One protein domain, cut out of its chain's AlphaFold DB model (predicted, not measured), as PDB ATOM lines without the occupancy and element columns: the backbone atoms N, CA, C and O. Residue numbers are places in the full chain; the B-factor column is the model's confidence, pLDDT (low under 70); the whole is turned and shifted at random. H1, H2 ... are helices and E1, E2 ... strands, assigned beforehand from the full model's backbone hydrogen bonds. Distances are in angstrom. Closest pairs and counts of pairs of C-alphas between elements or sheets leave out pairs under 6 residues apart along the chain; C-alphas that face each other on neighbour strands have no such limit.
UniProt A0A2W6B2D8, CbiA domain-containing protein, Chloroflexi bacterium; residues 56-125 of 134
ATOM      1  N   ALA A  56      22.985  48.263 -16.698       95.50
ATOM      2  CA  ALA A  56      21.614  48.370 -17.166       95.50
ATOM      3  C   ALA A  56      20.775  47.262 -16.520       95.50
ATOM      4  O   ALA A  56      21.160  46.098 -16.545       95.50
ATOM      5  N   ILE A  57      19.632  47.622 -15.941       93.12
ATOM      6  CA  ILE A  57      18.696  46.670 -15.337       93.12
ATOM      7  C   ILE A  57      17.372  46.815 -16.075       93.12
ATOM      8  O   ILE A  57      16.824  47.918 -16.126       93.12
ATOM      9  N   ASP A  58      16.873  45.720 -16.638       89.94
ATOM     10  CA  ASP A  58      15.557  45.666 -17.269       89.94
ATOM     11  C   ASP A  58      14.636  44.752 -16.462       89.94
ATOM     12  O   ASP A  58      15.017  43.645 -16.088       89.94
ATOM     13  N   ALA A  59      13.442  45.247 -16.154       84.25
ATOM     14  CA  ALA A  59      12.413  44.519 -15.414       84.25
ATOM     15  C   ALA A  59      11.279  44.029 -16.332       84.25
ATOM     16  O   ALA A  59      10.290  43.477 -15.850       84.25
ATOM     17  N   ASP A  60      11.391  44.271 -17.640       80.88
ATOM     18  CA  ASP A  60      10.461  43.765 -18.641       80.88
ATOM     19  C   ASP A  60      10.847  42.323 -19.039       80.88
ATOM     20  O   ASP A  60      12.032  42.032 -19.226       80.88
ATOM     21  N   PRO A  61       9.884  41.388 -19.164       67.94
ATOM     22  CA  PRO A  61      10.148  40.062 -19.723       67.94
ATOM     23  C   PRO A  61      10.574  40.092 -21.199       67.94
ATOM     24  O   PRO A  61      11.180  39.132 -21.674       67.94
ATOM     25  N   ALA A  62      10.252  41.151 -21.947       78.62
ATOM     26  CA  ALA A  62      10.647  41.276 -23.342       78.62
ATOM     27  C   ALA A  62      12.113  41.739 -23.466       78.62
ATOM     28  O   ALA A  62      12.496  42.729 -22.844       78.62
ATOM     29  N   PRO A  63      12.925  41.139 -24.359       80.31
ATOM     30  CA  PRO A  63      14.348  41.465 -24.533       80.31
ATOM     31  C   PRO A  63      14.611  42.819 -25.233       80.31
ATOM     32  O   PRO A  63      15.618  43.009 -25.921       80.31
ATOM     33  N   ASN A  64      13.709  43.792 -25.094       88.88
ATOM     34  CA  ASN A  64      13.756  45.059 -25.817       88.88
ATOM     35  C   ASN A  64      14.977  45.903 -25.426       88.88
ATOM     36  O   ASN A  64      15.585  46.531 -26.301       88.88
ATOM     37  N   LEU A  65      15.372  45.919 -24.144       93.44
ATOM     38  CA  LEU A  65      16.580  46.641 -23.741       93.44
ATOM     39  C   LEU A  65      17.838  45.961 -24.277       93.44
ATOM     40  O   LEU A  65      18.720  46.659 -24.766       93.44
ATOM     41  N   ALA A  66      17.901  44.626 -24.266       93.75
ATOM     42  CA  ALA A  66      19.031  43.874 -24.814       93.75
ATOM     43  C   ALA A  66      19.287  44.229 -26.286       93.75
ATOM     44  O   ALA A  66      20.400  44.613 -26.652       93.75
ATOM     45  N   ILE A  67      18.231  44.214 -27.104       93.75
ATOM     46  CA  ILE A  67      18.306  44.593 -28.522       93.75
ATOM     47  C   ILE A  67      18.731  46.061 -28.668       93.75
ATOM     48  O   ILE A  67      19.595  46.381 -29.482       93.75
ATOM     49  N   THR A  68      18.178  46.965 -27.851       94.56
ATOM     50  CA  THR A  68      18.544  48.396 -27.870       94.56
ATOM     51  C   THR A  68      20.018  48.617 -27.514       94.56
ATOM     52  O   THR A  68      20.662  49.524 -28.041       94.56
ATOM     53  N   LEU A  69      20.571  47.781 -26.636       96.38
ATOM     54  CA  LEU A  69      21.982  47.797 -26.269       96.38
ATOM     55  C   LEU A  69      22.884  47.168 -27.343       96.38
ATOM     56  O   LEU A  69      24.102  47.249 -27.212       96.38
ATOM     57  N   GLY A  70      22.335  46.589 -28.412       94.75
ATOM     58  CA  GLY A  70      23.104  45.971 -29.495       94.75
ATOM     59  C   GLY A  70      23.480  44.511 -29.247       94.75
ATOM     60  O   GLY A  70      24.398  44.015 -29.894       94.75
ATOM     61  N   ILE A  71      22.799  43.830 -28.322       94.38
ATOM     62  CA  ILE A  71      22.856  42.368 -28.197       94.38
ATOM     63  C   ILE A  71      22.009  41.767 -29.329       94.38
ATOM     64  O   ILE A  71      20.933  42.291 -29.639       94.38
ATOM     65  N   SER A  72      22.486  40.692 -29.965       92.94
ATOM     66  CA  SER A  72      21.720  40.031 -31.030       92.94
ATOM     67  C   SER A  72      20.411  39.461 -30.483       92.94
ATOM     68  O   SER A  72      20.290  39.177 -29.290       92.94
ATOM     69  N   ARG A  73      19.410  39.268 -31.345       89.62
ATOM     70  CA  ARG A  73      18.125  38.697 -30.918       89.62
ATOM     71  C   ARG A  73      18.305  37.299 -30.327       89.62
ATOM     72  O   ARG A  73      17.749  37.010 -29.275       89.62
ATOM     73  N   GLU A  74      19.130  36.481 -30.965       90.19
ATOM     74  CA  GLU A  74      19.422  35.106 -30.558       90.19
ATOM     75  C   GLU A  74      20.103  35.079 -29.187       90.19
ATOM     76  O   GLU A  74      19.739  34.296 -28.314       90.19
ATOM     77  N   GLN A  75      21.067  35.979 -28.968       89.75
ATOM     78  CA  GLN A  75      21.722  36.129 -27.672       89.75
ATOM     79  C   GLN A  75      20.747  36.630 -26.609       89.75
ATOM     80  O   GLN A  75      20.790  36.150 -25.480       89.75
ATOM     81  N   ALA A  76      19.868  37.569 -26.962       90.00
ATOM     82  CA  ALA A  76      18.912  38.167 -26.044       90.00
ATOM     83  C   ALA A  76      17.850  37.166 -25.558       90.00
ATOM     84  O   ALA A  76      17.463  37.200 -24.392       90.00
ATOM     85  N   GLU A  77      17.417  36.252 -26.425       87.38
ATOM     86  CA  GLU A  77      16.483  35.169 -26.091       87.38
ATOM     87  C   GLU A  77      17.121  34.089 -25.200       87.38
ATOM     88  O   GLU A  77      16.419  33.412 -24.452       87.38
ATOM     89  N   ALA A  78      18.450  33.959 -25.229       88.38
ATOM     90  CA  ALA A  78      19.200  33.023 -24.394       88.38
ATOM     91  C   ALA A  78      19.583  33.586 -23.010       88.38
ATOM     92  O   ALA A  78      20.172  32.866 -22.198       88.38
ATOM     93  N   ILE A  79      19.289  34.860 -22.718       88.69
ATOM     94  CA  ILE A  79      19.690  35.474 -21.447       88.69
ATOM     95  C   ILE A  79      18.894  34.866 -20.291       88.69
ATOM     96  O   ILE A  79      17.664  34.870 -20.270       88.69
ATOM     97  N   THR A  80      19.616  34.400 -19.274       87.81
ATOM     98  CA  THR A  80      19.009  33.937 -18.025       87.81
ATOM     99  C   THR A  80      18.645  35.131 -17.149       87.81
ATOM    100  O   THR A  80      19.493  35.963 -16.826       87.81
ATOM    101  N   SER A  81      17.379  35.208 -16.748       88.31
ATOM    102  CA  SER A  81      16.900  36.252 -15.848       88.31
ATOM    103  C   SER A  81      17.268  35.981 -14.389       88.31
ATOM    104  O   SER A  81      17.420  34.838 -13.955       88.31
ATOM    105  N   ILE A  82      17.388  37.059 -13.616       87.94
ATOM    106  CA  ILE A  82      17.558  37.024 -12.171       87.94
ATOM    107  C   ILE A  82      16.315  36.371 -11.547       87.94
ATOM    108  O   ILE A  82      15.210  36.904 -11.698       87.94
ATOM    109  N   PRO A  83      16.467  35.268 -10.795       84.38
ATOM    110  CA  PRO A  83      15.327  34.592 -10.203       84.38
ATOM    111  C   PRO A  83      14.778  35.377  -9.001       84.38
ATOM    112  O   PRO A  83      15.512  36.021  -8.246       84.38
ATOM    113  N   ARG A  84      13.452  35.316  -8.796       78.12
ATOM    114  CA  ARG A  84      12.774  36.034  -7.694       78.12
ATOM    115  C   ARG A  84      13.154  35.511  -6.306       78.12
ATOM    116  O   ARG A  84      12.986  36.220  -5.317       78.12
ATOM    117  N   ASP A  85      13.674  34.292  -6.228       83.69
ATOM    118  CA  ASP A  85      14.087  33.657  -4.980       83.69
ATOM    119  C   ASP A  85      15.430  34.175  -4.442       83.69
ATOM    120  O   ASP A  85      15.845  33.741  -3.368       83.69
ATOM    121  N   LEU A  86      16.087  35.125  -5.121       85.06
ATOM    122  CA  LEU A  86      17.259  35.823  -4.586       85.06
ATOM    123  C   LEU A  86      16.941  36.699  -3.374       85.06
ATOM    124  O   LEU A  86      17.869  37.151  -2.708       85.06
ATOM    125  N   LEU A  87      15.666  36.955  -3.084       84.94
ATOM    126  CA  LEU A  87      15.242  37.672  -1.891       84.94
ATOM    127  C   LEU A  87      14.841  36.685  -0.795       84.94
ATOM    128  O   LEU A  87      14.098  35.732  -1.027       84.94
ATOM    129  N   GLU A  88      15.299  36.941   0.422       87.06
ATOM    130  CA  GLU A  88      14.834  36.257   1.623       87.06
ATOM    131  C   GLU A  88      14.281  37.244   2.640       87.06
ATOM    132  O   GLU A  88      14.720  38.390   2.746       87.06
ATOM    133  N   ARG A  89      13.285  36.781   3.393       87.44
ATOM    134  CA  ARG A  89      12.693  37.535   4.490       87.44
ATOM    135  C   ARG A  89      13.525  37.293   5.742       87.44
ATOM    136  O   ARG A  89      13.689  36.145   6.147       87.44
ATOM    137  N   ARG A  90      14.021  38.359   6.360       85.25
ATOM    138  CA  ARG A  90      14.662  38.321   7.679       85.25
ATOM    139  C   ARG A  90      13.866  39.184   8.654       85.25
ATOM    140  O   ARG A  90      13.276  40.183   8.250       85.25
ATOM    141  N   ALA A  91      13.845  38.786   9.924       85.81
ATOM    142  CA  ALA A  91      13.298  39.628  10.980       85.81
ATOM    143  C   ALA A  91      14.204  40.855  11.149       85.81
ATOM    144  O   ALA A  91      15.418  40.716  11.325       85.81
ATOM    145  N   GLY A  92      13.618  42.037  11.022       84.00
ATOM    146  CA  GLY A  92      14.257  43.306  11.320       84.00
ATOM    147  C   GLY A  92      14.300  43.564  12.824       84.00
ATOM    148  O   GLY A  92      13.722  42.835  13.635       84.00
ATOM    149  N   LEU A  93      15.049  44.596  13.203       79.00
ATOM    150  CA  LEU A  93      15.330  44.916  14.605       79.00
ATOM    151  C   LEU A  93      14.116  45.512  15.333       79.00
ATOM    152  O   LEU A  93      14.077  45.485  16.559       79.00
ATOM    153  N   GLU A  94      13.119  46.001  14.595       83.50
ATOM    154  CA  GLU A  94      11.896  46.606  15.140       83.50
ATOM    155  C   GLU A  94      10.683  45.661  15.047       83.50
ATOM    156  O   GLU A  94       9.536  46.086  15.162       83.50
ATOM    157  N   GLY A  95      10.922  44.360  14.841       82.25
ATOM    158  CA  GLY A  95       9.857  43.367  14.639       82.25
ATOM    159  C   GLY A  95       9.217  43.424  13.247       82.25
ATOM    160  O   GLY A  95       8.244  42.717  12.982       82.25
ATOM    161  N   ASP A  96       9.767  44.235  12.345       85.50
ATOM    162  CA  ASP A  96       9.408  44.286  10.938       85.50
ATOM    163  C   ASP A  96      10.048  43.129  10.148       85.50
ATOM    164  O   ASP A  96      10.921  42.407  10.625       85.50
ATOM    165  N   THR A  97       9.578  42.893   8.923       83.62
ATOM    166  CA  THR A  97      10.197  41.918   8.013       83.62
ATOM    167  C   THR A  97      10.928  42.663   6.912       83.62
ATOM    168  O   THR A  97      10.297  43.329   6.091       83.62
ATOM    169  N   VAL A  98      12.243  42.481   6.843       87.31
ATOM    170  CA  VAL A  98      13.088  43.063   5.799       87.31
ATOM    171  C   VAL A  98      13.383  42.036   4.710       87.31
ATOM    172  O   VAL A  98      13.586  40.851   4.981       87.31
ATOM    173  N   LEU A  99      13.397  42.488   3.456       83.56
ATOM    174  CA  LEU A  99      13.851  41.687   2.322       83.56
ATOM    175  C   LEU A  99      15.350  41.908   2.136       83.56
ATOM    176  O   LEU A  99      15.796  43.038   1.935       83.56
ATOM    177  N   VAL A 100      16.119  40.829   2.191       84.81
ATOM    178  CA  VAL A 100      17.573  40.846   2.021       84.81
ATOM    179  C   VAL A 100      17.941  39.979   0.826       84.81
ATOM    180  O   VAL A 100      17.327  38.940   0.592       84.81
ATOM    181  N   LEU A 101      18.933  40.408   0.048       85.94
ATOM    182  CA  LEU A 101      19.477  39.582  -1.022       85.94
ATOM    183  C   LEU A 101      20.261  38.407  -0.424       85.94
ATOM    184  O   LEU A 101      21.152  38.605   0.402       85.94
ATOM    185  N   LYS A 102      19.965  37.192  -0.887       89.19
ATOM    186  CA  LYS A 102      20.703  35.961  -0.557       89.19
ATOM    187  C   LYS A 102      22.134  35.969  -1.091       89.19
ATOM    188  O   LYS A 102      22.985  35.253  -0.580       89.19
ATOM    189  N   LYS A 103      22.374  36.748  -2.148       88.50
ATOM    190  CA  LYS A 103      23.665  36.903  -2.819       88.50
ATOM    191  C   LYS A 103      24.098  38.357  -2.777       88.50
ATOM    192  O   LYS A 103      23.270  39.267  -2.826       88.50
ATOM    193  N   THR A 104      25.398  38.586  -2.728       90.38
ATOM    194  CA  THR A 104      25.955  39.925  -2.896       90.38
ATOM    195  C   THR A 104      25.654  40.454  -4.298       90.38
ATOM    196  O   THR A 104      25.528  39.696  -5.258       90.38
ATOM    197  N   THR A 105      25.601  41.780  -4.453       87.94
ATOM    198  CA  THR A 105      25.426  42.413  -5.770       87.94
ATOM    199  C   THR A 105      26.467  41.930  -6.782       87.94
ATOM    200  O   THR A 105      26.150  41.762  -7.955       87.94
ATOM    201  N   ARG A 106      27.700  41.672  -6.328       89.50
ATOM    202  CA  ARG A 106      28.789  41.169  -7.168       89.50
ATOM    203  C   ARG A 106      28.486  39.778  -7.721       89.50
ATOM    204  O   ARG A 106      28.559  39.601  -8.926       89.50
ATOM    205  N   GLU A 107      28.085  38.840  -6.868       91.50
ATOM    206  CA  GLU A 107      27.733  37.477  -7.293       91.50
ATOM    207  C   GLU A 107      26.534  37.459  -8.248       91.50
ATOM    208  O   GLU A 107      26.449  36.604  -9.125       91.50
ATOM    209  N   ILE A 108      25.599  38.403  -8.094       91.44
ATOM    210  CA  ILE A 108      24.464  38.549  -9.015       91.44
ATOM    211  C   ILE A 108      24.947  39.034 -10.384       91.44
ATOM    212  O   ILE A 108      24.553  38.469 -11.400       91.44
ATOM    213  N   ILE A 109      25.811  40.049 -10.418       91.88
ATOM    214  CA  ILE A 109      26.377  40.562 -11.672       91.88
ATOM    215  C   ILE A 109      27.232  39.490 -12.357       91.88
ATOM    216  O   ILE A 109      27.094  39.291 -13.555       91.88
ATOM    217  N   GLU A 110      28.071  38.772 -11.614       91.94
ATOM    218  CA  GLU A 110      28.923  37.707 -12.162       91.94
ATOM    219  C   GLU A 110      28.111  36.496 -12.652       91.94
ATOM    220  O   GLU A 110      28.503  35.849 -13.617       91.94
ATOM    221  N   GLY A 111      26.982  36.182 -12.007       90.38
ATOM    222  CA  GLY A 111      26.154  35.027 -12.362       90.38
ATOM    223  C   GLY A 111      25.105  35.281 -13.447       90.38
ATOM    224  O   GLY A 111      24.746  34.347 -14.158       90.38
ATOM    225  N   PHE A 112      24.589  36.508 -13.554       91.56
ATOM    226  CA  PHE A 112      23.447  36.843 -14.423       91.56
ATOM    227  C   PHE A 112      23.710  38.030 -15.360       91.56
ATOM    228  O   PHE A 112      22.849  38.380 -16.165       91.56
ATOM    229  N   GLY A 113      24.866  38.686 -15.241       93.19
ATOM    230  CA  GLY A 113      25.247  39.810 -16.085       93.19
ATOM    231  C   GLY A 113      25.583  39.367 -17.502       93.19
ATOM    232  O   GLY A 113      26.356  38.434 -17.705       93.19
ATOM    233  N   VAL A 114      25.035  40.074 -18.484       93.38
ATOM    234  CA  VAL A 114      25.367  39.892 -19.899       93.38
ATOM    235  C   VAL A 114      26.126  41.108 -20.388       93.38
ATOM    236  O   VAL A 114      25.660  42.241 -20.252       93.38
ATOM    237  N   GLU A 115      27.305  40.882 -20.956       95.25
ATOM    238  CA  GLU A 115      28.075  41.955 -21.571       95.25
ATOM    239  C   GLU A 115      27.386  42.432 -22.850       95.25
ATOM    240  O   GLU A 115      27.123  41.666 -23.778       95.25
ATOM    241  N   ALA A 116      27.097  43.727 -22.888       95.44
ATOM    242  CA  ALA A 116      26.709  44.442 -24.085       95.44
ATOM    243  C   ALA A 116      27.892  45.306 -24.553       95.44
ATOM    244  O   ALA A 116      28.783  45.643 -23.763       95.44
ATOM    245  N   PRO A 117      27.921  45.725 -25.827       96.12
ATOM    246  CA  PRO A 117      28.980  46.615 -26.277       96.12
ATOM    247  C   PRO A 117      28.930  47.980 -25.554       96.12
ATOM    248  O   PRO A 117      27.954  48.322 -24.875       96.12
ATOM    249  N   ASP A 118      29.966  48.795 -25.746       96.56
ATOM    250  CA  ASP A 118      30.142  50.106 -25.107       96.56
ATOM    251  C   ASP A 118      30.227  50.057 -23.565       96.56
ATOM    252  O   ASP A 118      29.719  50.949 -22.907       96.56
ATOM    253  N   ASN A 119      30.885  49.058 -22.958       95.44
ATOM    254  CA  ASN A 119      31.112  48.999 -21.495       95.44
ATOM    255  C   ASN A 119      29.811  48.974 -20.658       95.44
ATOM    256  O   ASN A 119      29.735  49.536 -19.554       95.44
ATOM    257  N   VAL A 120      28.777  48.334 -21.212       97.25
ATOM    258  CA  VAL A 120      27.476  48.149 -20.570       97.25
ATOM    259  C   VAL A 120      27.309  46.684 -20.172       97.25
ATOM    260  O   VAL A 120      27.495  45.787 -20.986       97.25
ATOM    261  N   THR A 121      26.892  46.437 -18.937       96.69
ATOM    262  CA  THR A 121      26.441  45.118 -18.476       96.69
ATOM    263  C   THR A 121      24.931  45.155 -18.280       96.69
ATOM    264  O   THR A 121      24.424  46.056 -17.611       96.69
ATOM    265  N   LEU A 122      24.207  44.194 -18.850       95.19
ATOM    266  CA  LEU A 122      22.761  44.042 -18.711       95.19
ATOM    267  C   LEU A 122      22.422  42.994 -17.644       95.19
ATOM    268  O   LEU A 122      22.975  41.898 -17.650       95.19
ATOM    269  N   LEU A 123      21.462  43.312 -16.778       93.50
ATOM    270  CA  LEU A 123      20.759  42.369 -15.913       93.50
ATOM    271  C   LEU A 123      19.271  42.361 -16.262       93.50
ATOM    272  O   LEU A 123      18.630  43.412 -16.255       93.50
ATOM    273  N   LEU A 124      18.717  41.176 -16.512       90.12
ATOM    274  CA  LEU A 124      17.282  40.992 -16.727       90.12
ATOM    275  C   LEU A 124      16.616  40.487 -15.447       90.12
ATOM    276  O   LEU A 124      16.876  39.373 -15.012       90.12
ATOM    277  N   MET A 125      15.727  41.277 -14.855       82.75
ATOM    278  CA  MET A 125      14.777  40.848 -13.825       82.75
ATOM    279  C   MET A 125      13.462  40.448 -14.501       82.75
ATOM    280  O   MET A 125      12.446  41.119 -14.342       82.75
TER     281      MET A 125
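This is residues 56 to 125 of the 134 residues of the protein "CbiA domain-containing protein" of Chloroflexi bacterium (UniProt A0A2W6B2D8). A small head, made of the three-stranded sheet E1 E5 E4 with the short helix H1 over one face, is joined to a two-stranded hairpin, E2 and E3, that reaches away from it as an arm and makes the far end of a rod. H3 lies between head and arm on the way back to the sheet, and H2 sits beside H1 at the head's end of the rod. The printed part has 70 residues with three named helices and five named strands, in the order E1 H1 H2 E2 E3 H3 E4 E5, and its class is mixed, helices and strands. The larger sheet is mixed, in the order E1 E5 E4, and the pair E2 E3 is antiparallel. The whole is loose, with a radius of gyration of the C-alphas of 14.8 A and spans of 47 by 21 by 15 A.

In the larger sheet, E1 is residues 56 to 58, beginning at C-alpha 56 (21.614, 48.370, -17.166); E5 is residues 120 to 124, 13.0 A long, ending at C-alpha 124 (17.282, 40.992, -16.727); and E4 is residues 114 to 116. H1 is residues 64 to 68 and H2 residues 73 to 77. H3, residues 105 to 112, is 10.5 A long. E2, residues 87 to 91, and E3, residues 97 to 101, are 13.2 A long each; E2 ends at C-alpha 91 (13.298, 39.628, 10.980).

E5 is the inner strand, and its pairing is staggered: residues 120 to 122 pair with E4 and residues 122 to 124 with E1. E1 and E5 are parallel at 21 degrees, with N 56 and O 121 2.8 A apart, within hydrogen-bond range. E4 and E5 form an antiparallel hairpin at 138 degrees, with N 116 and O 120 at 2.8 A. H1 is on this sheet at a height of 9.2 A and only just over E5, on which 3 of its 5 C-alphas fall; the closest C-alphas, of Ala 66 and Leu 122, are 7.2 A apart. H1 and H2 only just touch, with 3 pairs of C-alphas within 8 A, and only at the corner; the closest C-alphas, of Ala 66 and Ala 76, are 5.8 A apart. H2 is not on the sheet. H3 only grazes it, with residues 108 to 112; the closest C-alphas of H3 and E5, those of Phe 112 and Leu 123, are 6.3 A apart. E2 and E3 form a hairpin, antiparallel at 142 degrees, with N 90 and O 98 at 2.9 A, and both are apart from E1, E4 and E5. In H1, H2 and H3 every O i to N i+4 pair is within hydrogen-bond range.

The C-alphas of Glu 74 and Glu 94, the two farthest apart, are 47.7 A from each other. The printed part has no cut, and no link is long; that from H2 to E2, with 9 residues, is short and the others are tight. The mean pLDDT of the printed part is 88.8, and one residue, Pro 61, is under 70.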